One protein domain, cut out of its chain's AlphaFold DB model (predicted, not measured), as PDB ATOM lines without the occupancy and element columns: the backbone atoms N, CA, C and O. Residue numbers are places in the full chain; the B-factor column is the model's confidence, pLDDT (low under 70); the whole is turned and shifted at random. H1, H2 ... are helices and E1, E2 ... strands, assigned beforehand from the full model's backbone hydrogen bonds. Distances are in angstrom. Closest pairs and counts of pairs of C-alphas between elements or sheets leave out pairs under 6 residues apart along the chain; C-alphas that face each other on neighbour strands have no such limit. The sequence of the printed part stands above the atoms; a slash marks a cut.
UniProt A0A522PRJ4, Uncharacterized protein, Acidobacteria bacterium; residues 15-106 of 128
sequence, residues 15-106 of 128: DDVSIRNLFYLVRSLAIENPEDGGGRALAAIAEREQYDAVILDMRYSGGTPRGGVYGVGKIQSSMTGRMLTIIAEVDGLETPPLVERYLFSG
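What this domain is: This is residues 15 to 106 of the 128 residues of an uncharacterized protein of Acidobacteria bacterium (UniProt A0A522PRJ4). A twisted sheet of three strands has its helices packed on one face, with the other face bare. H1 runs slantwise over the sheet in the middle of the helix layer, with H2 folded back beside its residues 23 to 30 and H3 packed on its residues 17 to 22. The printed part has 92 residues, with three named helices and three named strands in the order H1 H2 E1 E2 E3 H3; the sheet runs E1 E3 E2 and is mixed, and the class is mixed, helices and strands. It is compact, with a radius of gyration of the C-alphas of 12.7 A, and spans 39 by 27 by 21 A.

How they stand to each other: H1, residues 16 to 32, and H2, residues 38 to 46, form a helical hairpin: residues 23 to 30 of H1 touch H2 at a shallow tilt of 27 degrees, opposite ways, and the closest C-alphas, of Ala 30 and Gly 38, are 4.3 A apart. The edge strand E1, residues 53 to 60, is the parallel neighbour of the inner strand E3, residues 83 to 91, with N 57 and O 86 at 2.8 A, within hydrogen-bond range. E3 forms an antiparallel hairpin with the edge strand E2, residues 71 to 80, where N 78 and O 85 are at 2.9 A; E2 bends by 62 degrees at residue 74. H1 and H2 are on the same face, at heights over the sheet of 9.6 A and 8.6 A. H2 lies over E2 and only just over E3, with 3 C-alphas falling on E3; its closest C-alpha pair with E2 is Ala 41 and Ser 77, 5.2 A apart. H3, residues 95 to 105, is on the sheet and touches residues 17 to 22 of H1 at a steep tilt of 46 degrees, opposite ways, with the C-alphas of Ser 18 and Leu 103 closest at 4.8 A. Together H1, H2 and H3 with the sheet make two layers, helices on one face of a sheet. H2 and H3 are apart. In H1, H2 and H3 every O i to N i+4 pair is within hydrogen-bond range.

Where its parts are: H1 begins at C-alpha 16, (-5.658, 24.283, 1.504), and is 24.4 A long; H2 is 12.2 A. E1 measures 22.4 A, E2 26.7 A and E3 25.4 A. H3, 15.3 A long, ends at C-alpha 105, (-11.536, 35.011, 5.109).

The domain as a whole: The C-alphas farthest apart, of Gly 67 and Gly 81, are 39.7 A apart. The printed part has no cut and no long link. Mean pLDDT of the printed part is 86.5; residues 62 to 70 and residue 106 are under 70.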
ATOM      1  N   ASP A  15      -9.652  22.383   3.524       91.31
ATOM      2  CA  ASP A  15      -9.198  23.100   2.338       91.31
ATOM      3  C   ASP A  15      -7.807  23.712   2.545       91.31
ATOM      4  O   ASP A  15      -7.436  24.140   3.640       91.31
ATOM      5  N   ASP A  16      -7.039  23.797   1.460       89.62
ATOM      6  CA  ASP A  16      -5.658  24.283   1.504       89.62
ATOM      7  C   ASP A  16      -5.546  25.748   1.948       89.62
ATOM      8  O   ASP A  16      -4.516  26.159   2.486       89.62
ATOM      9  N   VAL A  17      -6.579  26.570   1.718       91.44
ATOM     10  CA  VAL A  17      -6.542  27.997   2.058       91.44
ATOM     11  C   VAL A  17      -6.614  28.177   3.568       91.44
ATOM     12  O   VAL A  17      -5.772  28.882   4.128       91.44
ATOM     13  N   SER A  18      -7.563  27.521   4.234       92.81
ATOM     14  CA  SER A  18      -7.706  27.594   5.688       92.81
ATOM     15  C   SER A  18      -6.535  26.933   6.418       92.81
ATOM     16  O   SER A  18      -6.032  27.502   7.389       92.81
ATOM     17  N   ILE A  19      -6.008  25.811   5.911       92.50
ATOM     18  CA  ILE A  19      -4.807  25.155   6.457       92.50
ATOM     19  C   ILE A  19      -3.569  26.052   6.298       92.50
ATOM     20  O   ILE A  19      -2.774  26.199   7.230       92.50
ATOM     21  N   ARG A  20      -3.412  26.726   5.152       92.00
ATOM     22  CA  ARG A  20      -2.335  27.708   4.949       92.00
ATOM     23  C   ARG A  20      -2.479  28.914   5.876       92.00
ATOM     24  O   ARG A  20      -1.483  29.394   6.416       92.00
ATOM     25  N   ASN A  21      -3.693  29.417   6.076       93.75
ATOM     26  CA  ASN A  21      -3.926  30.512   7.015       93.75
ATOM     27  C   ASN A  21      -3.582  30.065   8.443       93.75
ATOM     28  O   ASN A  21      -2.863  30.773   9.144       93.75
ATOM     29  N   LEU A  22      -3.975  28.854   8.841       94.12
ATOM     30  CA  LEU A  22      -3.590  28.273  10.125       94.12
ATOM     31  C   LEU A  22      -2.067  28.213  10.295       94.12
ATOM     32  O   LEU A  22      -1.561  28.600  11.346       94.12
ATOM     33  N   PHE A  23      -1.327  27.809   9.258       93.50
ATOM     34  CA  PHE A  23       0.137  27.831   9.275       93.50
ATOM     35  C   PHE A  23       0.689  29.228   9.602       93.50
ATOM     36  O   PHE A  23       1.561  29.364  10.461       93.50
ATOM     37  N   TYR A  24       0.170  30.282   8.966       93.06
ATOM     38  CA  TYR A  24       0.620  31.651   9.235       93.06
ATOM     39  C   TYR A  24       0.236  32.150  10.628       93.06
ATOM     40  O   TYR A  24       1.057  32.810  11.270       93.06
ATOM     41  N   LEU A  25      -0.957  31.804  11.116       92.31
ATOM     42  CA  LEU A  25      -1.382  32.121  12.479       92.31
ATOM     43  C   LEU A  25      -0.437  31.482  13.503       92.31
ATOM     44  O   LEU A  25       0.143  32.179  14.330       92.31
ATOM     45  N   VAL A  26      -0.233  30.167  13.403       92.75
ATOM     46  CA  VAL A  26       0.631  29.409  14.321       92.75
ATOM     47  C   VAL A  26       2.077  29.898  14.236       92.75
ATOM     48  O   VAL A  26       2.754  29.984  15.258       92.75
ATOM     49  N   ARG A  27       2.546  30.299  13.047       93.25
ATOM     50  CA  ARG A  27       3.863  30.920  12.877       93.25
ATOM     51  C   ARG A  27       3.991  32.242  13.636       93.25
ATOM     52  O   ARG A  27       5.029  32.451  14.254       93.25
ATOM     53  N   SER A  28       2.983  33.119  13.592       90.50
ATOM     54  CA  SER A  28       2.998  34.382  14.354       90.50
ATOM     55  C   SER A  28       3.063  34.104  15.852       90.50
ATOM     56  O   SER A  28       3.946  34.611  16.535       90.50
ATOM     57  N   LEU A  29       2.204  33.201  16.336       88.75
ATOM     58  CA  LEU A  29       2.152  32.816  17.748       88.75
ATOM     59  C   LEU A  29       3.474  32.200  18.227       88.75
ATOM     60  O   LEU A  29       3.942  32.518  19.312       88.75
ATOM     61  N   ALA A  30       4.119  31.371  17.400       89.69
ATOM     62  CA  ALA A  30       5.417  30.778  17.715       89.69
ATOM     63  C   ALA A  30       6.560  31.808  17.785       89.69
ATOM     64  O   ALA A  30       7.530  31.584  18.503       89.69
ATOM     65  N   ILE A  31       6.468  32.908  17.029       90.00
ATOM     66  CA  ILE A  31       7.429  34.019  17.100       90.00
ATOM     67  C   ILE A  31       7.185  34.845  18.365       90.00
ATOM     68  O   ILE A  31       8.142  35.232  19.031       90.00
ATOM     69  N   GLU A  32       5.920  35.117  18.683       86.88
ATOM     70  CA  GLU A  32       5.523  35.922  19.840       86.88
ATOM     71  C   GLU A  32       5.814  35.203  21.165       86.88
ATOM     72  O   GLU A  32       6.368  35.815  22.075       86.88
ATOM     73  N   ASN A  33       5.501  33.904  21.256       85.50
ATOM     74  CA  ASN A  33       5.679  33.085  22.457       85.50
ATOM     75  C   ASN A  33       6.242  31.688  22.104       85.50
ATOM     76  O   ASN A  33       5.497  30.708  22.007       85.50
ATOM     77  N   PRO A  34       7.571  31.552  21.926       86.50
ATOM     78  CA  PRO A  34       8.200  30.289  21.522       86.50
ATOM     79  C   PRO A  34       7.966  29.115  22.487       86.50
ATOM     80  O   PRO A  34       7.927  27.957  22.063       86.50
ATOM     81  N   GLU A  35       7.793  29.414  23.776       87.94
ATOM     82  CA  GLU A  35       7.630  28.435  24.859       87.94
ATOM     83  C   GLU A  35       6.245  27.757  24.856       87.94
ATOM     84  O   GLU A  35       6.079  26.674  25.417       87.94
ATOM     85  N   ASP A  36       5.253  28.344  24.176       88.75
ATOM     86  CA  ASP A  36       3.857  27.887  24.202       88.75
ATOM     87  C   ASP A  36       3.571  26.735  23.230       88.75
ATOM     88  O   ASP A  36       2.428  26.336  23.037       88.75
ATOM     89  N   GLY A  37       4.601  26.151  22.612       89.81
ATOM     90  CA  GLY A  37       4.456  24.966  21.759       89.81
ATOM     91  C   GLY A  37       4.051  25.259  20.310       89.81
ATOM     92  O   GLY A  37       3.992  24.329  19.502       89.81
ATOM     93  N   GLY A  38       3.883  26.533  19.935       91.25
ATOM     94  CA  GLY A  38       3.576  26.946  18.560       91.25
ATOM     95  C   GLY A  38       4.595  26.444  17.531       91.25
ATOM     96  O   GLY A  38       4.214  26.016  16.447       91.25
ATOM     97  N   GLY A  39       5.885  26.386  17.882       92.50
ATOM     98  CA  GLY A  39       6.922  25.844  16.994       92.50
ATOM     99  C   GLY A  39       6.735  24.356  16.663       92.50
ATOM    100  O   GLY A  39       6.934  23.949  15.520       92.50
ATOM    101  N   ARG A  40       6.291  23.545  17.637       93.50
ATOM    102  CA  ARG A  40       6.000  22.115  17.417       93.50
ATOM    103  C   ARG A  40       4.767  21.934  16.540       93.50
ATOM    104  O   ARG A  40       4.792  21.113  15.630       93.50
ATOM    105  N   ALA A  41       3.725  22.731  16.773       93.50
ATOM    106  CA  ALA A  41       2.537  22.726  15.928       93.50
ATOM    107  C   ALA A  41       2.856  23.175  14.495       93.50
ATOM    108  O   ALA A  41       2.376  22.564  13.547       93.50
ATOM    109  N   LEU A  42       3.716  24.183  14.319       94.31
ATOM    110  CA  LEU A  42       4.150  24.645  13.002       94.31
ATOM    111  C   LEU A  42       4.902  23.554  12.233       94.31
ATOM    112  O   LEU A  42       4.613  23.327  11.060       94.31
ATOM    113  N   ALA A  43       5.832  22.866  12.901       93.00
ATOM    114  CA  ALA A  43       6.528  21.719  12.328       93.00
ATOM    115  C   ALA A  43       5.530  20.621  11.935       93.00
ATOM    116  O   ALA A  43       5.561  20.153  10.803       93.00
ATOM    117  N   ALA A  44       4.575  20.301  12.813       92.19
ATOM    118  CA  ALA A  44       3.546  19.309  12.534       92.19
ATOM    119  C   ALA A  44       2.655  19.682  11.341       92.19
ATOM    120  O   ALA A  44       2.257  18.779  10.624       92.19
ATOM    121  N   ILE A  45       2.357  20.970  11.112       91.94
ATOM    122  CA  ILE A  45       1.629  21.436   9.916       91.94
ATOM    123  C   ILE A  45       2.512  21.306   8.663       91.94
ATOM    124  O   ILE A  45       2.012  20.916   7.610       91.94
ATOM    125  N   ALA A  46       3.809  21.605   8.768       88.62
ATOM    126  CA  ALA A  46       4.754  21.580   7.648       88.62
ATOM    127  C   ALA A  46       5.204  20.170   7.222       88.62
ATOM    128  O   ALA A  46       5.632  19.987   6.087       88.62
ATOM    129  N   GLU A  47       5.148  19.185   8.122       83.06
ATOM    130  CA  GLU A  47       5.712  17.843   7.919       83.06
ATOM    131  C   GLU A  47       4.989  16.987   6.866       83.06
ATOM    132  O   GLU A  47       5.551  15.983   6.425       83.06
ATOM    133  N   ARG A  48       3.764  17.335   6.446       72.88
ATOM    134  CA  ARG A  48       3.012  16.546   5.454       72.88
ATOM    135  C   ARG A  48       2.546  17.351   4.257       72.88
ATOM    136  O   ARG A  48       2.041  18.458   4.387       72.88
ATOM    137  N   GLU A  49       2.621  16.697   3.099       71.81
ATOM    138  CA  GLU A  49       2.113  17.226   1.833       71.81
ATOM    139  C   GLU A  49       0.576  17.261   1.783       71.81
ATOM    140  O   GLU A  49       0.024  18.136   1.123       71.81
ATOM    141  N   GLN A  50      -0.125  16.338   2.465       80.75
ATOM    142  CA  GLN A  50      -1.596  16.270   2.468       80.75
ATOM    143  C   GLN A  50      -2.172  15.770   3.804       80.75
ATOM    144  O   GLN A  50      -1.735  14.746   4.346       80.75
ATOM    145  N   TYR A  51      -3.210  16.464   4.282       87.38
ATOM    146  CA  TYR A  51      -4.080  16.059   5.391       87.38
ATOM    147  C   TYR A  51      -5.471  15.709   4.860       87.38
ATOM    148  O   TYR A  51      -5.945  16.348   3.927       87.38
ATOM    149  N   ASP A  52      -6.144  14.739   5.484       91.06
ATOM    150  CA  ASP A  52      -7.585  14.532   5.251       91.06
ATOM    151  C   ASP A  52      -8.410  15.624   5.943       91.06
ATOM    152  O   ASP A  52      -9.447  16.055   5.443       91.06
ATOM    153  N   ALA A  53      -7.935  16.065   7.108       92.94
ATOM    154  CA  ALA A  53      -8.469  17.194   7.850       92.94
ATOM    155  C   ALA A  53      -7.443  17.692   8.876       92.94
ATOM    156  O   ALA A  53      -6.628  16.920   9.395       92.94
ATOM    157  N   VAL A  54      -7.542  18.969   9.229       95.62
ATOM    158  CA  VAL A  54      -6.924  19.537  10.426       95.62
ATOM    159  C   VAL A  54      -8.031  19.927  11.398       95.62
ATOM    160  O   VAL A  54      -8.915  20.709  11.061       95.62
ATOM    161  N   ILE A  55      -7.994  19.382  12.608       97.00
ATOM    162  CA  ILE A  55      -8.883  19.756  13.705       97.00
ATOM    163  C   ILE A  55      -8.185  20.826  14.536       97.00
ATOM    164  O   ILE A  55      -7.084  20.594  15.033       97.00
ATOM    165  N   LEU A  56      -8.841  21.962  14.728       97.12
ATOM    166  CA  LEU A  56      -8.446  22.985  15.687       97.12
ATOM    167  C   LEU A  56      -9.442  22.980  16.854       97.12
ATOM    168  O   LEU A  56     -10.586  23.397  16.700       97.12
ATOM    169  N   ASP A  57      -9.000  22.482  18.007       95.56
ATOM    170  CA  ASP A  57      -9.745  22.417  19.269       95.56
ATOM    171  C   ASP A  57      -9.317  23.586  20.166       95.56
ATOM    172  O   ASP A  57      -8.256  23.552  20.795       95.56
ATOM    173  N   MET A  58     -10.122  24.645  20.193       93.69
ATOM    174  CA  MET A  58      -9.897  25.833  21.014       93.69
ATOM    175  C   MET A  58     -10.588  25.656  22.361       93.69
ATOM    176  O   MET A  58     -11.813  25.589  22.441       93.69
ATOM    177  N   ARG A  59      -9.803  25.588  23.437       91.12
ATOM    178  CA  ARG A  59     -10.289  25.326  24.796       91.12
ATOM    179  C   ARG A  59     -10.153  26.566  25.656       91.12
ATOM    180  O   ARG A  59      -9.053  27.087  25.820       91.12
ATOM    181  N   TYR A  60     -11.259  27.009  26.241       85.81
ATOM    182  CA  TYR A  60     -11.233  28.150  27.145       85.81
ATOM    183  C   TYR A  60     -10.485  27.796  28.435       85.81
ATOM    184  O   TYR A  60     -10.831  26.825  29.115       85.81
ATOM    185  N   SER A  61      -9.471  28.588  28.785       74.94
ATOM    186  CA  SER A  61      -8.611  28.334  29.950       74.94
ATOM    187  C   SER A  61      -9.279  28.681  31.294       74.94
ATOM    188  O   SER A  61      -8.743  28.364  32.356       74.94
ATOM    189  N   GLY A  62     -10.456  29.323  31.286       63.25
ATOM    190  CA  GLY A  62     -11.166  29.734  32.505       63.25
ATOM    191  C   GLY A  62     -10.528  30.917  33.241       63.25
ATOM    192  O   GLY A  62     -11.114  31.422  34.199       63.25
ATOM    193  N   GLY A  63      -9.337  31.355  32.822       61.41
ATOM    194  CA  GLY A  63      -8.598  32.448  33.434       61.41
ATOM    195  C   GLY A  63      -9.018  33.802  32.879       61.41
ATOM    196  O   GLY A  63      -9.214  33.973  31.675       61.41
ATOM    197  N   THR A  64      -9.119  34.804  33.753       56.47
ATOM    198  CA  THR A  64      -9.144  36.198  33.313       56.47
ATOM    199  C   THR A  64      -7.817  36.475  32.599       56.47
ATOM    200  O   THR A  64      -6.766  36.244  33.208       56.47
ATOM    201  N   PRO A  65      -7.825  36.957  31.345       58.09
ATOM    202  CA  PRO A  65      -6.592  37.181  30.610       58.09
ATOM    203  C   PRO A  65      -5.674  38.117  31.397       58.09
ATOM    204  O   PRO A  65      -6.117  39.165  31.888       58.09
ATOM    205  N   ARG A  66      -4.395  37.754  31.546       52.03
ATOM    206  CA  ARG A  66      -3.422  38.603  32.247       52.03
ATOM    207  C   ARG A  66      -3.345  39.957  31.538       52.03
ATOM    208  O   ARG A  66      -2.891  40.052  30.407       52.03
ATOM    209  N   GLY A  67      -3.812  41.012  32.206       54.31
ATOM    210  CA  GLY A  67      -3.792  42.373  31.664       54.31
ATOM    211  C   GLY A  67      -4.878  42.689  30.627       54.31
ATOM    212  O   GLY A  67      -4.735  43.677  29.912       54.31
ATOM    213  N   GLY A  68      -5.948  41.889  30.528       56.12
ATOM    214  CA  GLY A  68      -7.069  42.158  29.612       56.12
ATOM    215  C   GLY A  68      -6.752  41.930  28.129       56.12
ATOM    216  O   GLY A  68      -7.498  42.389  27.265       56.12
ATOM    217  N   VAL A  69      -5.645  41.245  27.833       56.38
ATOM    218  CA  VAL A  69      -5.245  40.858  26.476       56.38
ATOM    219  C   VAL A  69      -5.785  39.463  26.189       56.38
ATOM    220  O   VAL A  69      -5.349  38.499  26.806       56.38
ATOM    221  N   TYR A  70      -6.747  39.371  25.274       67.12
ATOM    222  CA  TYR A  70      -7.295  38.108  24.779       67.12
ATOM    223  C   TYR A  70      -6.375  37.503  23.715       67.12
ATOM    224  O   TYR A  70      -5.740  38.244  22.962       67.12
ATOM    225  N   GLY A  71      -6.303  36.174  23.632       77.50
ATOM    226  CA  GLY A  71      -5.415  35.525  22.670       77.50
ATOM    227  C   GLY A  71      -5.348  34.006  22.775       77.50
ATOM    228  O   GLY A  71      -6.138  33.375  23.479       77.50
ATOM    229  N   VAL A  72      -4.401  33.438  22.030       81.75
ATOM    230  CA  VAL A  72      -4.081  32.007  22.025       81.75
ATOM    231  C   VAL A  72      -2.862  31.780  22.917       81.75
ATOM    232  O   VAL A  72      -1.821  32.391  22.689       81.75
ATOM    233  N   GLY A  73      -3.015  30.927  23.927       84.06
ATOM    234  CA  GLY A  73      -1.962  30.505  24.848       84.06
ATOM    235  C   GLY A  73      -1.297  29.211  24.384       84.06
ATOM    236  O   GLY A  73      -0.859  29.098  23.240       84.06
ATOM    237  N   LYS A  74      -1.235  28.205  25.267       91.12
ATOM    238  CA  LYS A  74      -0.564  26.929  24.978       91.12
ATOM    239  C   LYS A  74      -1.158  26.221  23.770       91.12
ATOM    240  O   LYS A  74      -2.371  26.049  23.656       91.12
ATOM    241  N   ILE A  75      -0.266  25.708  22.934       93.38
ATOM    242  CA  ILE A  75      -0.577  24.946  21.736       93.38
ATOM    243  C   ILE A  75       0.017  23.546  21.865       93.38
ATOM    244  O   ILE A  75       1.197  23.352  22.163       93.38
ATOM    245  N   GLN A  76      -0.812  22.547  21.597       95.50
ATOM    246  CA  GLN A  76      -0.414  21.153  21.484       95.50
ATOM    247  C   GLN A  76      -0.823  20.631  20.115       95.50
ATOM    248  O   GLN A  76      -1.867  21.000  19.589       95.50
ATOM    249  N   SER A  77      -0.018  19.744  19.542       94.69
ATOM    250  CA  SER A  77      -0.318  19.104  18.264       94.69
ATOM    251  C   SER A  77      -0.151  17.597  18.369       94.69
ATOM    252  O   SER A  77       0.786  17.110  19.003       94.69
ATOM    253  N   SER A  78      -1.039  16.856  17.721       94.94
ATOM    254  CA  SER A  78      -0.982  15.399  17.633       94.94
ATOM    255  C   SER A  78      -1.477  14.927  16.271       94.94
ATOM    256  O   SER A  78      -2.288  15.597  15.635       94.94
ATOM    257  N   MET A  79      -0.995  13.770  15.825       92.81
ATOM    258  CA  MET A  79      -1.370  13.179  14.544       92.81
ATOM    259  C   MET A  79      -2.103  11.861  14.769       92.81
ATOM    260  O   MET A  79      -1.620  11.009  15.512       92.81
ATOM    261  N   THR A  80      -3.226  11.660  14.081       92.25
ATOM    262  CA  THR A  80      -3.905  10.360  13.992       92.25
ATOM    263  C   THR A  80      -4.145  10.030  12.522       92.25
ATOM    264  O   THR A  80      -4.980  10.643  11.860       92.25
ATOM    265  N   GLY A  81      -3.388   9.079  11.970       90.62
ATOM    266  CA  GLY A  81      -3.455   8.751  10.542       90.62
ATOM    267  C   GLY A  81      -3.011   9.920   9.648       90.62
ATOM    268  O   GLY A  81      -1.823  10.249   9.601       90.62
ATOM    269  N   ARG A  82      -3.958  10.519   8.910       91.69
ATOM    270  CA  ARG A  82      -3.771  11.746   8.099       91.69
ATOM    271  C   ARG A  82      -4.521  12.959   8.661       91.69
ATOM    272  O   ARG A  82      -4.714  13.944   7.954       91.69
ATOM    273  N   MET A  83      -4.956  12.876   9.913       93.69
ATOM    274  CA  MET A  83      -5.662  13.947  10.598       93.69
ATOM    275  C   MET A  83      -4.747  14.590  11.636       93.69
ATOM    276  O   MET A  83      -4.312  13.931  12.586       93.69
ATOM    277  N   LEU A  84      -4.470  15.877  11.451       96.00
ATOM    278  CA  LEU A  84      -3.736  16.689  12.415       96.00
ATOM    279  C   LEU A  84      -4.731  17.272  13.412       96.00
ATOM    280  O   LEU A  84      -5.716  17.876  13.012       96.00
ATOM    281  N   THR A  85      -4.487  17.114  14.704       96.88
ATOM    282  CA  THR A  85      -5.249  17.807  15.747       96.88
ATOM    283  C   THR A  85      -4.342  18.807  16.438       96.88
ATOM    284  O   THR A  85      -3.298  18.424  16.969       96.88
ATOM    285  N   ILE A  86      -4.754  20.070  16.451       96.44
ATOM    286  CA  ILE A  86      -4.134  21.156  17.200       96.44
ATOM    287  C   ILE A  86      -5.097  21.559  18.307       96.44
ATOM    288  O   ILE A  86      -6.241  21.916  18.046       96.44
ATOM    289  N   ILE A  87      -4.626  21.497  19.544       95.75
ATOM    290  CA  ILE A  87      -5.343  21.979  20.718       95.75
ATOM    291  C   ILE A  87      -4.718  23.314  21.096       95.75
ATOM    292  O   ILE A  87      -3.507  23.384  21.304       95.75
ATOM    293  N   ALA A  88      -5.537  24.352  21.186       93.31
ATOM    294  CA  ALA A  88      -5.128  25.699  21.542       93.31
ATOM    295  C   ALA A  88      -5.884  26.146  22.794       93.31
ATOM    296  O   ALA A  88      -7.114  26.152  22.814       93.31
ATOM    297  N   GLU A  89      -5.167  26.526  23.847       91.44
ATOM    298  CA  GLU A  89      -5.775  27.257  24.958       91.44
ATOM    299  C   GLU A  89      -6.114  28.672  24.485       91.44
ATOM    300  O   GLU A  89      -5.297  29.327  23.839       91.44
ATOM    301  N   VAL A  90      -7.325  29.142  24.778       88.38
ATOM    302  CA  VAL A  90      -7.771  30.492  24.423       88.38
ATOM    303  C   VAL A  90      -8.215  31.260  25.657       88.38
ATOM    304  O   VAL A  90      -8.990  30.770  26.485       88.38
ATOM    305  N   ASP A  91      -7.749  32.498  25.734       80.44
ATOM    306  CA  ASP A  91      -8.146  33.460  26.745       80.44
ATOM    307  C   ASP A  91      -9.138  34.415  26.080       80.44
ATOM    308  O   ASP A  91      -8.765  35.242  25.251       80.44
ATOM    309  N   GLY A  92     -10.423  34.265  26.398       77.12
ATOM    310  CA  GLY A  92     -11.511  35.117  25.898       77.12
ATOM    311  C   GLY A  92     -12.507  34.425  24.980       77.12
ATOM    312  O   GLY A  92     -12.140  33.630  24.122       77.12
ATOM    313  N   LEU A  93     -13.780  34.796  25.127       81.06
ATOM    314  CA  LEU A  93     -14.870  34.302  24.276       81.06
ATOM    315  C   LEU A  93     -14.840  34.898  22.859       81.06
ATOM    316  O   LEU A  93     -15.447  34.350  21.948       81.06
ATOM    317  N   GLU A  94     -14.125  36.008  22.676       82.44
ATOM    318  CA  GLU A  94     -13.950  36.698  21.391       82.44
ATOM    319  C   GLU A  94     -12.847  36.059  20.527       82.44
ATOM    320  O   GLU A  94     -12.821  36.244  19.311       82.44
ATOM    321  N   THR A  95     -11.930  35.295  21.131       86.00
ATOM    322  CA  THR A  95     -10.774  34.721  20.427       86.00
ATOM    323  C   THR A  95     -11.186  33.692  19.364       86.00
ATOM    324  O   THR A  95     -10.730  33.832  18.225       86.00
ATOM    325  N   PRO A  96     -12.060  32.702  19.646       90.19
ATOM    326  CA  PRO A  96     -12.439  31.710  18.639       90.19
ATOM    327  C   PRO A  96     -13.109  32.301  17.385       90.19
ATOM    328  O   PRO A  96     -12.653  31.971  16.288       90.19
ATOM    329  N   PRO A  97     -14.085  33.232  17.482       88.62
ATOM    330  CA  PRO A  97     -14.661  33.884  16.299       88.62
ATOM    331  C   PRO A  97     -13.640  34.658  15.450       88.62
ATOM    332  O   PRO A  97     -13.748  34.711  14.222       88.62
ATOM    333  N   LEU A  98     -12.635  35.275  16.080       88.25
ATOM    334  CA  LEU A  98     -11.574  35.992  15.366       88.25
ATOM    335  C   LEU A  98     -10.635  35.032  14.631       88.25
ATOM    336  O   LEU A  98     -10.284  35.287  13.475       88.25
ATOM    337  N   VAL A  99     -10.269  33.923  15.279       91.19
ATOM    338  CA  VAL A  99      -9.481  32.848  14.666       91.19
ATOM    339  C   VAL A  99     -10.238  32.258  13.481       91.19
ATOM    340  O   VAL A  99      -9.695  32.229  12.381       91.19
ATOM    341  N   GLU A 100     -11.503  31.878  13.662       92.19
ATOM    342  CA  GLU A 100     -12.362  31.364  12.592       92.19
ATOM    343  C   GLU A 100     -12.374  32.316  11.388       92.19
ATOM    344  O   GLU A 100     -12.063  31.930  10.258       92.19
ATOM    345  N   ARG A 101     -12.643  33.602  11.633       90.25
ATOM    346  CA  ARG A 101     -12.661  34.611  10.575       90.25
ATOM    347  C   ARG A 101     -11.320  34.710   9.854       90.25
ATOM    348  O   ARG A 101     -11.317  34.830   8.628       90.25
ATOM    349  N   TYR A 102     -10.197  34.677  10.566       90.56
ATOM    350  CA  TYR A 102      -8.871  34.700   9.945       90.56
ATOM    351  C   TYR A 102      -8.654  33.481   9.039       90.56
ATOM    352  O   TYR A 102      -8.233  33.634   7.890       90.56
ATOM    353  N   LEU A 103      -9.015  32.290   9.522       93.06
ATOM    354  CA  LEU A 103      -8.856  31.036   8.789       93.06
ATOM    355  C   LEU A 103      -9.667  31.019   7.489       93.06
ATOM    356  O   LEU A 103      -9.115  30.666   6.449       93.06
ATOM    357  N   PHE A 104     -10.925  31.463   7.517       89.12
ATOM    358  CA  PHE A 104     -11.817  31.362   6.354       89.12
ATOM    359  C   PHE A 104     -11.827  32.588   5.434       89.12
ATOM    360  O   PHE A 104     -12.120  32.451   4.248       89.12
ATOM    361  N   SER A 105     -11.507  33.788   5.932       82.12
ATOM    362  CA  SER A 105     -11.536  35.011   5.109       82.12
ATOM    363  C   SER A 105     -10.161  35.491   4.642       82.12
ATOM    364  O   SER A 105     -10.095  36.348   3.763       82.12
ATOM    365  N   GLY A 106      -9.066  34.981   5.222       65.75
ATOM    366  CA  GLY A 106      -7.699  35.384   4.869       65.75
ATOM    367  C   GLY A 106      -7.392  36.869   5.106       65.75
ATOM    368  O   GLY A 106      -6.346  37.357   4.674       65.75
TER     369      GLY A 106